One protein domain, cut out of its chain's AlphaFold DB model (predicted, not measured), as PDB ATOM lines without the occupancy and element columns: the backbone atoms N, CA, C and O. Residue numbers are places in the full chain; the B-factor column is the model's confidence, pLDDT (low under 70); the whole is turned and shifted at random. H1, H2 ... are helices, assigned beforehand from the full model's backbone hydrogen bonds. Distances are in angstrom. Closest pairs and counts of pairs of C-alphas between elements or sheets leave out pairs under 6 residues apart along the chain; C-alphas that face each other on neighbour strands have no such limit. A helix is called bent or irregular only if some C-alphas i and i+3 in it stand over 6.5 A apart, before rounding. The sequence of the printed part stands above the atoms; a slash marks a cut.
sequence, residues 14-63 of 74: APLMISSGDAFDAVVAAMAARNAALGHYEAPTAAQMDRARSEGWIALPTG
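What this domain is: This is residues 14 to 63 of the 74 residues of an uncharacterized protein of Leifsonia rubra CMS 76R (UniProt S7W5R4). One long helix, H2, makes a slanting arm, with the short helix H1 meeting it as a corner at residues 23 to 24; past Ala 37 the backbone makes a wide loop with the short helix H3 on its far side, and the tail, residues 56 to 63, folds back from H3 toward the last part of H2. H3 packs on neither of the other helices, and the whole is drawn out and flat, spanning 43 by 23 by 12 A. The printed part has 50 residues with three named helices, in the order H1, H2, H3, and no named strand; the class is all helix. It is loose, with a radius of gyration of the C-alphas of 13.7 A.

How they stand to each other: The longest helix is H2, residues 21 to 37. H1, residues 14 to 19, touches it only at the corner by their link, and H2 touches H1 with residues 23 to 24 alone. The closest C-alphas of the two are those of Met 17 and Phe 24, 4.6 A apart. Their lines stand at a steep tilt of 57 degrees, and they run opposite ways, with centres 14.9 A apart. H3, residues 49 to 55, is apart from H2 and also apart from H1. In H1 and H3 every pair of O of residue i and N of residue i+4 is within hydrogen-bond range; in H2 it is 12 of 13.

Where its parts are: H2 runs from Gly 21 to Ala 37 and measures 24.0 A from first to last C-alpha, from (32.912, -52.114, -43.878) to (49.530, -35.183, -39.942). H1 runs from Ala 14, with its C-alpha at (41.306, -58.982, -39.276), to Ser 19 and measures 8.7 A. H3 runs from Met 49 to Glu 55, with C-alpha 55 at (32.777, -28.423, -47.649), and measures 10.0 A. None of the three helices is bent or irregular.

The domain as a whole: The two C-alphas farthest apart are those of Pro 15 and Ala 47, at 43.4 A. The first and last printed C-alphas, those of Ala 14 and Gly 63, are 24.3 A apart. The printed part has no cut. The link from H1 to H2 is tight, with 1 residue between them, and the link from H2 to H3 is long, with 11 residues. The full chain has 74 residues, of which 14 to 63 are printed. The mean pLDDT of the printed part is 93.9, and no printed residue is under 70 in this predicted model.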
ATOM      1  N   ALA A  14      41.550 -58.612 -37.882       94.00
ATOM      2  CA  ALA A  14      41.306 -58.982 -39.276       94.00
ATOM      3  C   ALA A  14      39.881 -59.520 -39.528       94.00
ATOM      4  O   ALA A  14      39.236 -59.035 -40.458       94.00
ATOM      5  N   PRO A  15      39.320 -60.440 -38.709       96.81
ATOM      6  CA  PRO A  15      37.952 -60.917 -38.917       96.81
ATOM      7  C   PRO A  15      36.913 -59.794 -38.841       96.81
ATOM      8  O   PRO A  15      35.967 -59.774 -39.625       96.81
ATOM      9  N   LEU A  16      37.112 -58.826 -37.938       97.12
ATOM     10  CA  LEU A  16      36.217 -57.681 -37.795       97.12
ATOM     11  C   LEU A  16      36.256 -56.799 -39.048       97.12
ATOM     12  O   LEU A  16      35.202 -56.520 -39.611       97.12
ATOM     13  N   MET A  17      37.453 -56.449 -39.526       95.88
ATOM     14  CA  MET A  17      37.638 -55.664 -40.754       95.88
ATOM     15  C   MET A  17      37.098 -56.370 -42.008       95.88
ATOM     16  O   MET A  17      36.672 -55.708 -42.943       95.88
ATOM     17  N   ILE A  18      37.099 -57.707 -42.039       95.44
ATOM     18  CA  ILE A  18      36.507 -58.482 -43.142       95.44
ATOM     19  C   ILE A  18      34.975 -58.455 -43.068       95.44
ATOM     20  O   ILE A  18      34.301 -58.363 -44.091       95.44
ATOM     21  N   SER A  19      34.419 -58.561 -41.860       97.56
ATOM     22  CA  SER A  19      32.971 -58.658 -41.641       97.56
ATOM     23  C   SER A  19      32.232 -57.313 -41.646       97.56
ATOM     24  O   SER A  19      31.015 -57.298 -41.821       97.56
ATOM     25  N   SER A  20      32.939 -56.197 -41.444       97.94
ATOM     26  CA  SER A  20      32.359 -54.861 -41.280       97.94
ATOM     27  C   SER A  20      33.112 -53.829 -42.116       97.94
ATOM     28  O   SER A  20      34.286 -53.550 -41.870       97.94
ATOM     29  N   GLY A  21      32.399 -53.224 -43.073       96.75
ATOM     30  CA  GLY A  21      32.912 -52.114 -43.878       96.75
ATOM     31  C   GLY A  21      33.330 -50.931 -43.009       96.75
ATOM     32  O   GLY A  21      34.444 -50.451 -43.152       96.75
ATOM     33  N   ASP A  22      32.516 -50.558 -42.019       97.31
ATOM     34  CA  ASP A  22      32.833 -49.461 -41.095       97.31
ATOM     35  C   ASP A  22      34.164 -49.685 -40.356       97.31
ATOM     36  O   ASP A  22      34.961 -48.761 -40.186       97.31
ATOM     37  N   ALA A  23      34.430 -50.925 -39.927       96.56
ATOM     38  CA  ALA A  23      35.683 -51.270 -39.262       96.56
ATOM     39  C   ALA A  23      36.884 -51.174 -40.214       96.56
ATOM     40  O   ALA A  23      37.956 -50.723 -39.808       96.56
ATOM     41  N   PHE A  24      36.716 -51.580 -41.472       95.75
ATOM     42  CA  PHE A  24      37.744 -51.421 -42.495       95.75
ATOM     43  C   PHE A  24      37.990 -49.940 -42.828       95.75
ATOM     44  O   PHE A  24      39.139 -49.487 -42.807       95.75
ATOM     45  N   ASP A  25      36.921 -49.174 -43.044       95.62
ATOM     46  CA  ASP A  25      36.967 -47.748 -43.373       95.62
ATOM     47  C   ASP A  25      37.633 -46.938 -42.261       95.62
ATOM     48  O   ASP A  25      38.434 -46.047 -42.545       95.62
ATOM     49  N   ALA A  26      37.395 -47.284 -40.992       95.62
ATOM     50  CA  ALA A  26      38.057 -46.641 -39.860       95.62
ATOM     51  C   ALA A  26      39.590 -46.784 -39.915       95.62
ATOM     52  O   ALA A  26      40.316 -45.829 -39.625       95.62
ATOM     53  N   VAL A  27      40.099 -47.951 -40.321       93.88
ATOM     54  CA  VAL A  27      41.546 -48.186 -40.450       93.88
ATOM     55  C   VAL A  27      42.127 -47.396 -41.622       93.88
ATOM     56  O   VAL A  27      43.164 -46.745 -41.470       93.88
ATOM     57  N   VAL A  28      41.445 -47.389 -42.770       92.50
ATOM     58  CA  VAL A  28      41.866 -46.599 -43.941       92.50
ATOM     59  C   VAL A  28      41.846 -45.098 -43.625       92.50
ATOM     60  O   VAL A  28      42.809 -44.387 -43.931       92.50
ATOM     61  N   ALA A  29      40.808 -44.615 -42.937       93.62
ATOM     62  CA  ALA A  29      40.699 -43.228 -42.494       93.62
ATOM     63  C   ALA A  29      41.834 -42.841 -41.533       93.62
ATOM     64  O   ALA A  29      42.420 -41.766 -41.674       93.62
ATOM     65  N   ALA A  30      42.208 -43.725 -40.601       92.81
ATOM     66  CA  ALA A  30      43.335 -43.494 -39.698       92.81
ATOM     67  C   ALA A  30      44.674 -43.363 -40.451       92.81
ATOM     68  O   ALA A  30      45.489 -42.499 -40.116       92.81
ATOM     69  N   MET A  31      44.895 -44.162 -41.502       91.94
ATOM     70  CA  MET A  31      46.088 -44.044 -42.354       91.94
ATOM     71  C   MET A  31      46.115 -42.729 -43.142       91.94
ATOM     72  O   MET A  31      47.162 -42.081 -43.221       91.94
ATOM     73  N   ALA A  32      44.981 -42.309 -43.705       92.50
ATOM     74  CA  ALA A  32      44.876 -41.024 -44.398       92.50
ATOM     75  C   ALA A  32      45.137 -39.850 -43.438       92.50
ATOM     76  O   ALA A  32      45.941 -38.966 -43.737       92.50
ATOM     77  N   ALA A  33      44.551 -39.893 -42.237       92.19
ATOM     78  CA  ALA A  33      44.765 -38.887 -41.201       92.19
ATOM     79  C   ALA A  33      46.235 -38.807 -40.757       92.19
ATOM     80  O   ALA A  33      46.770 -37.710 -40.588       92.19
ATOM     81  N   ARG A  34      46.922 -39.949 -40.608       92.88
ATOM     82  CA  ARG A  34      48.353 -39.965 -40.275       92.88
ATOM     83  C   ARG A  34      49.216 -39.392 -41.401       92.88
ATOM     84  O   ARG A  34      50.120 -38.620 -41.100       92.88
ATOM     85  N   ASN A  35      48.930 -39.706 -42.667       92.94
ATOM     86  CA  ASN A  35      49.605 -39.066 -43.804       92.94
ATOM     87  C   ASN A  35      49.423 -37.545 -43.771       92.94
ATOM     88  O   ASN A  35      50.402 -36.812 -43.883       92.94
ATOM     89  N   ALA A  36      48.196 -37.074 -43.533       91.81
ATOM     90  CA  ALA A  36      47.913 -35.649 -43.409       91.81
ATOM     91  C   ALA A  36      48.706 -34.996 -42.262       91.81
ATOM     92  O   ALA A  36      49.310 -33.942 -42.449       91.81
ATOM     93  N   ALA A  37      48.770 -35.655 -41.100       91.44
ATOM     94  CA  ALA A  37      49.530 -35.183 -39.942       91.44
ATOM     95  C   ALA A  37      51.050 -35.133 -40.186       91.44
ATOM     96  O   ALA A  37      51.729 -34.293 -39.602       91.44
ATOM     97  N   LEU A  38      51.576 -36.012 -41.045       92.19
ATOM     98  CA  LEU A  38      52.979 -36.021 -41.476       92.19
ATOM     99  C   LEU A  38      53.254 -35.083 -42.667       92.19
ATOM    100  O   LEU A  38      54.399 -34.948 -43.082       92.19
ATOM    101  N   GLY A  39      52.230 -34.433 -43.231       91.94
ATOM    102  CA  GLY A  39      52.367 -33.573 -44.411       91.94
ATOM    103  C   GLY A  39      52.430 -34.326 -45.746       91.94
ATOM    104  O   GLY A  39      52.658 -33.713 -46.784       91.94
ATOM    105  N   HIS A  40      52.181 -35.636 -45.754       93.25
ATOM    106  CA  HIS A  40      52.160 -36.483 -46.950       93.25
ATOM    107  C   HIS A  40      50.783 -36.495 -47.621       93.25
ATOM    108  O   HIS A  40      50.184 -37.551 -47.824       93.25
ATOM    109  N   TYR A  41      50.252 -35.315 -47.937       93.88
ATOM    110  CA  TYR A  41      48.970 -35.175 -48.620       93.88
ATOM    111  C   TYR A  41      48.975 -33.983 -49.572       93.88
ATOM    112  O   TYR A  41      49.780 -33.060 -49.435       93.88
ATOM    113  N   GLU A  42      48.055 -33.989 -50.529       91.75
ATOM    114  CA  GLU A  42      47.833 -32.829 -51.386       91.75
ATOM    115  C   GLU A  42      47.018 -31.774 -50.631       91.75
ATOM    116  O   GLU A  42      45.837 -31.968 -50.325       91.75
ATOM    117  N   ALA A  43      47.665 -30.658 -50.295       91.56
ATOM    118  CA  ALA A  43      47.009 -29.527 -49.657       91.56
ATOM    119  C   ALA A  43      46.176 -28.728 -50.675       91.56
ATOM    120  O   ALA A  43      46.587 -28.593 -51.831       91.56
ATOM    121  N   PRO A  44      45.038 -28.143 -50.258       94.38
ATOM    122  CA  PRO A  44      44.271 -27.270 -51.134       94.38
ATOM    123  C   PRO A  44      45.117 -26.066 -51.554       94.38
ATOM    124  O   PRO A  44      45.793 -25.430 -50.741       94.38
ATOM    125  N   THR A  45      45.047 -25.715 -52.835       94.88
ATOM    126  CA  THR A  45      45.631 -24.463 -53.332       94.88
ATOM    127  C   THR A  45      44.909 -23.254 -52.732       94.88
ATOM    128  O   THR A  45      43.767 -23.356 -52.281       94.88
ATOM    129  N   ALA A  46      45.524 -22.068 -52.800       95.50
ATOM    130  CA  ALA A  46      44.909 -20.828 -52.315       95.50
ATOM    131  C   ALA A  46      43.506 -20.580 -52.910       95.50
ATOM    132  O   ALA A  46      42.612 -20.135 -52.199       95.50
ATOM    133  N   ALA A  47      43.295 -20.934 -54.182       96.69
ATOM    134  CA  ALA A  47      42.001 -20.802 -54.854       96.69
ATOM    135  C   ALA A  47      40.938 -21.801 -54.353       96.69
ATOM    136  O   ALA A  47      39.744 -21.564 -54.513       96.69
ATOM    137  N   GLN A  48      41.354 -22.918 -53.750       96.00
ATOM    138  CA  GLN A  48      40.468 -23.961 -53.226       96.00
ATOM    139  C   GLN A  48      40.172 -23.791 -51.731       96.00
ATOM    140  O   GLN A  48      39.257 -24.436 -51.226       96.00
ATOM    141  N   MET A  49      40.902 -22.922 -51.022       94.94
ATOM    142  CA  MET A  49      40.820 -22.777 -49.564       94.94
ATOM    143  C   MET A  49      39.411 -22.480 -49.053       94.94
ATOM    144  O   MET A  49      38.977 -23.092 -48.077       94.94
ATOM    145  N   ASP A  50      38.686 -21.571 -49.703       96.25
ATOM    146  CA  ASP A  50      37.340 -21.196 -49.256       96.25
ATOM    147  C   ASP A  50      36.369 -22.374 -49.377       96.25
ATOM    148  O   ASP A  50      35.623 -22.670 -48.444       96.25
ATOM    149  N   ARG A  51      36.455 -23.113 -50.489       95.56
ATOM    150  CA  ARG A  51      35.666 -24.325 -50.732       95.56
ATOM    151  C   ARG A  51      36.032 -25.435 -49.744       95.56
ATOM    152  O   ARG A  51      35.146 -26.036 -49.144       95.56
ATOM    153  N   ALA A  52      37.328 -25.650 -49.526       94.19
ATOM    154  CA  ALA A  52      37.852 -26.632 -48.582       94.19
ATOM    155  C   ALA A  52      37.396 -26.353 -47.140       94.19
ATOM    156  O   ALA A  52      37.121 -27.284 -46.386       94.19
ATOM    157  N   ARG A  53      37.269 -25.079 -46.744       93.62
ATOM    158  CA  ARG A  53      36.741 -24.699 -45.423       93.62
ATOM    159  C   ARG A  53      35.241 -24.943 -45.293       93.62
ATOM    160  O   ARG A  53      34.802 -25.342 -44.220       93.62
ATOM    161  N   SER A  54      34.462 -24.679 -46.343       95.69
ATOM    162  CA  SER A  54      33.002 -24.831 -46.295       95.69
ATOM    163  C   SER A  54      32.537 -26.280 -46.438       95.69
ATOM    164  O   SER A  54      31.556 -26.666 -45.812       95.69
ATOM    165  N   GLU A  55      33.212 -27.067 -47.276       95.50
ATOM    166  CA  GLU A  55      32.777 -28.423 -47.649       95.50
ATOM    167  C   GLU A  55      33.657 -29.524 -47.042       95.50
ATOM    168  O   GLU A  55      33.289 -30.695 -47.065       95.50
ATOM    169  N   GLY A  56      34.797 -29.152 -46.455       91.06
ATOM    170  CA  GLY A  56      35.829 -30.084 -46.024       91.06
ATOM    171  C   GLY A  56      36.847 -30.364 -47.129       91.06
ATOM    172  O   GLY A  56      36.628 -30.096 -48.311       91.06
ATOM    173  N   TRP A  57      37.997 -30.905 -46.728       93.06
ATOM    174  CA  TRP A  57      39.044 -31.346 -47.645       93.06
ATOM    175  C   TRP A  57      39.352 -32.816 -47.413       93.06
ATOM    176  O   TRP A  57      39.592 -33.234 -46.279       93.06
ATOM    177  N   ILE A  58      39.374 -33.593 -48.492       91.00
ATOM    178  CA  ILE A  58      39.795 -34.990 -48.445       91.00
ATOM    179  C   ILE A  58      41.313 -35.006 -48.616       91.00
ATOM    180  O   ILE A  58      41.828 -34.812 -49.714       91.00
ATOM    181  N   ALA A  59      42.032 -35.222 -47.516       91.06
ATOM    182  CA  ALA A  59      43.483 -35.341 -47.533       91.06
ATOM    183  C   ALA A  59      43.898 -36.681 -48.162       91.06
ATOM    184  O   ALA A  59      44.011 -37.698 -47.475       91.06
ATOM    185  N   LEU A  60      44.095 -36.682 -49.481       89.69
ATOM    186  CA  LEU A  60      44.577 -37.846 -50.215       89.69
ATOM    187  C   LEU A  60      46.083 -38.038 -49.972       89.69
ATOM    188  O   LEU A  60      46.849 -37.099 -50.210       89.69
ATOM    189  N   PRO A  61      46.521 -39.226 -49.514       91.75
ATOM    190  CA  PRO A  61      47.938 -39.537 -49.370       91.75
ATOM    191  C   PRO A  61      48.691 -39.438 -50.699       91.75
ATOM    192  O   PRO A  61      48.218 -39.940 -51.717       91.75
ATOM    193  N   THR A  62      49.886 -38.847 -50.684       92.50
ATOM    194  CA  THR A  62      50.730 -38.676 -51.887       92.50
ATOM    195  C   THR A  62      51.949 -39.602 -51.929       92.50
ATOM    196  O   THR A  62      52.699 -39.585 -52.902       92.50
ATOM    197  N   GLY A  63      52.160 -40.413 -50.889       88.50
ATOM    198  CA  GLY A  63      53.337 -41.269 -50.733       88.50
ATOM    199  C   GLY A  63      53.009 -42.732 -50.413       88.50
ATOM    200  O   GLY A  63      51.856 -43.071 -50.133       88.50
TER     201      GLY A  63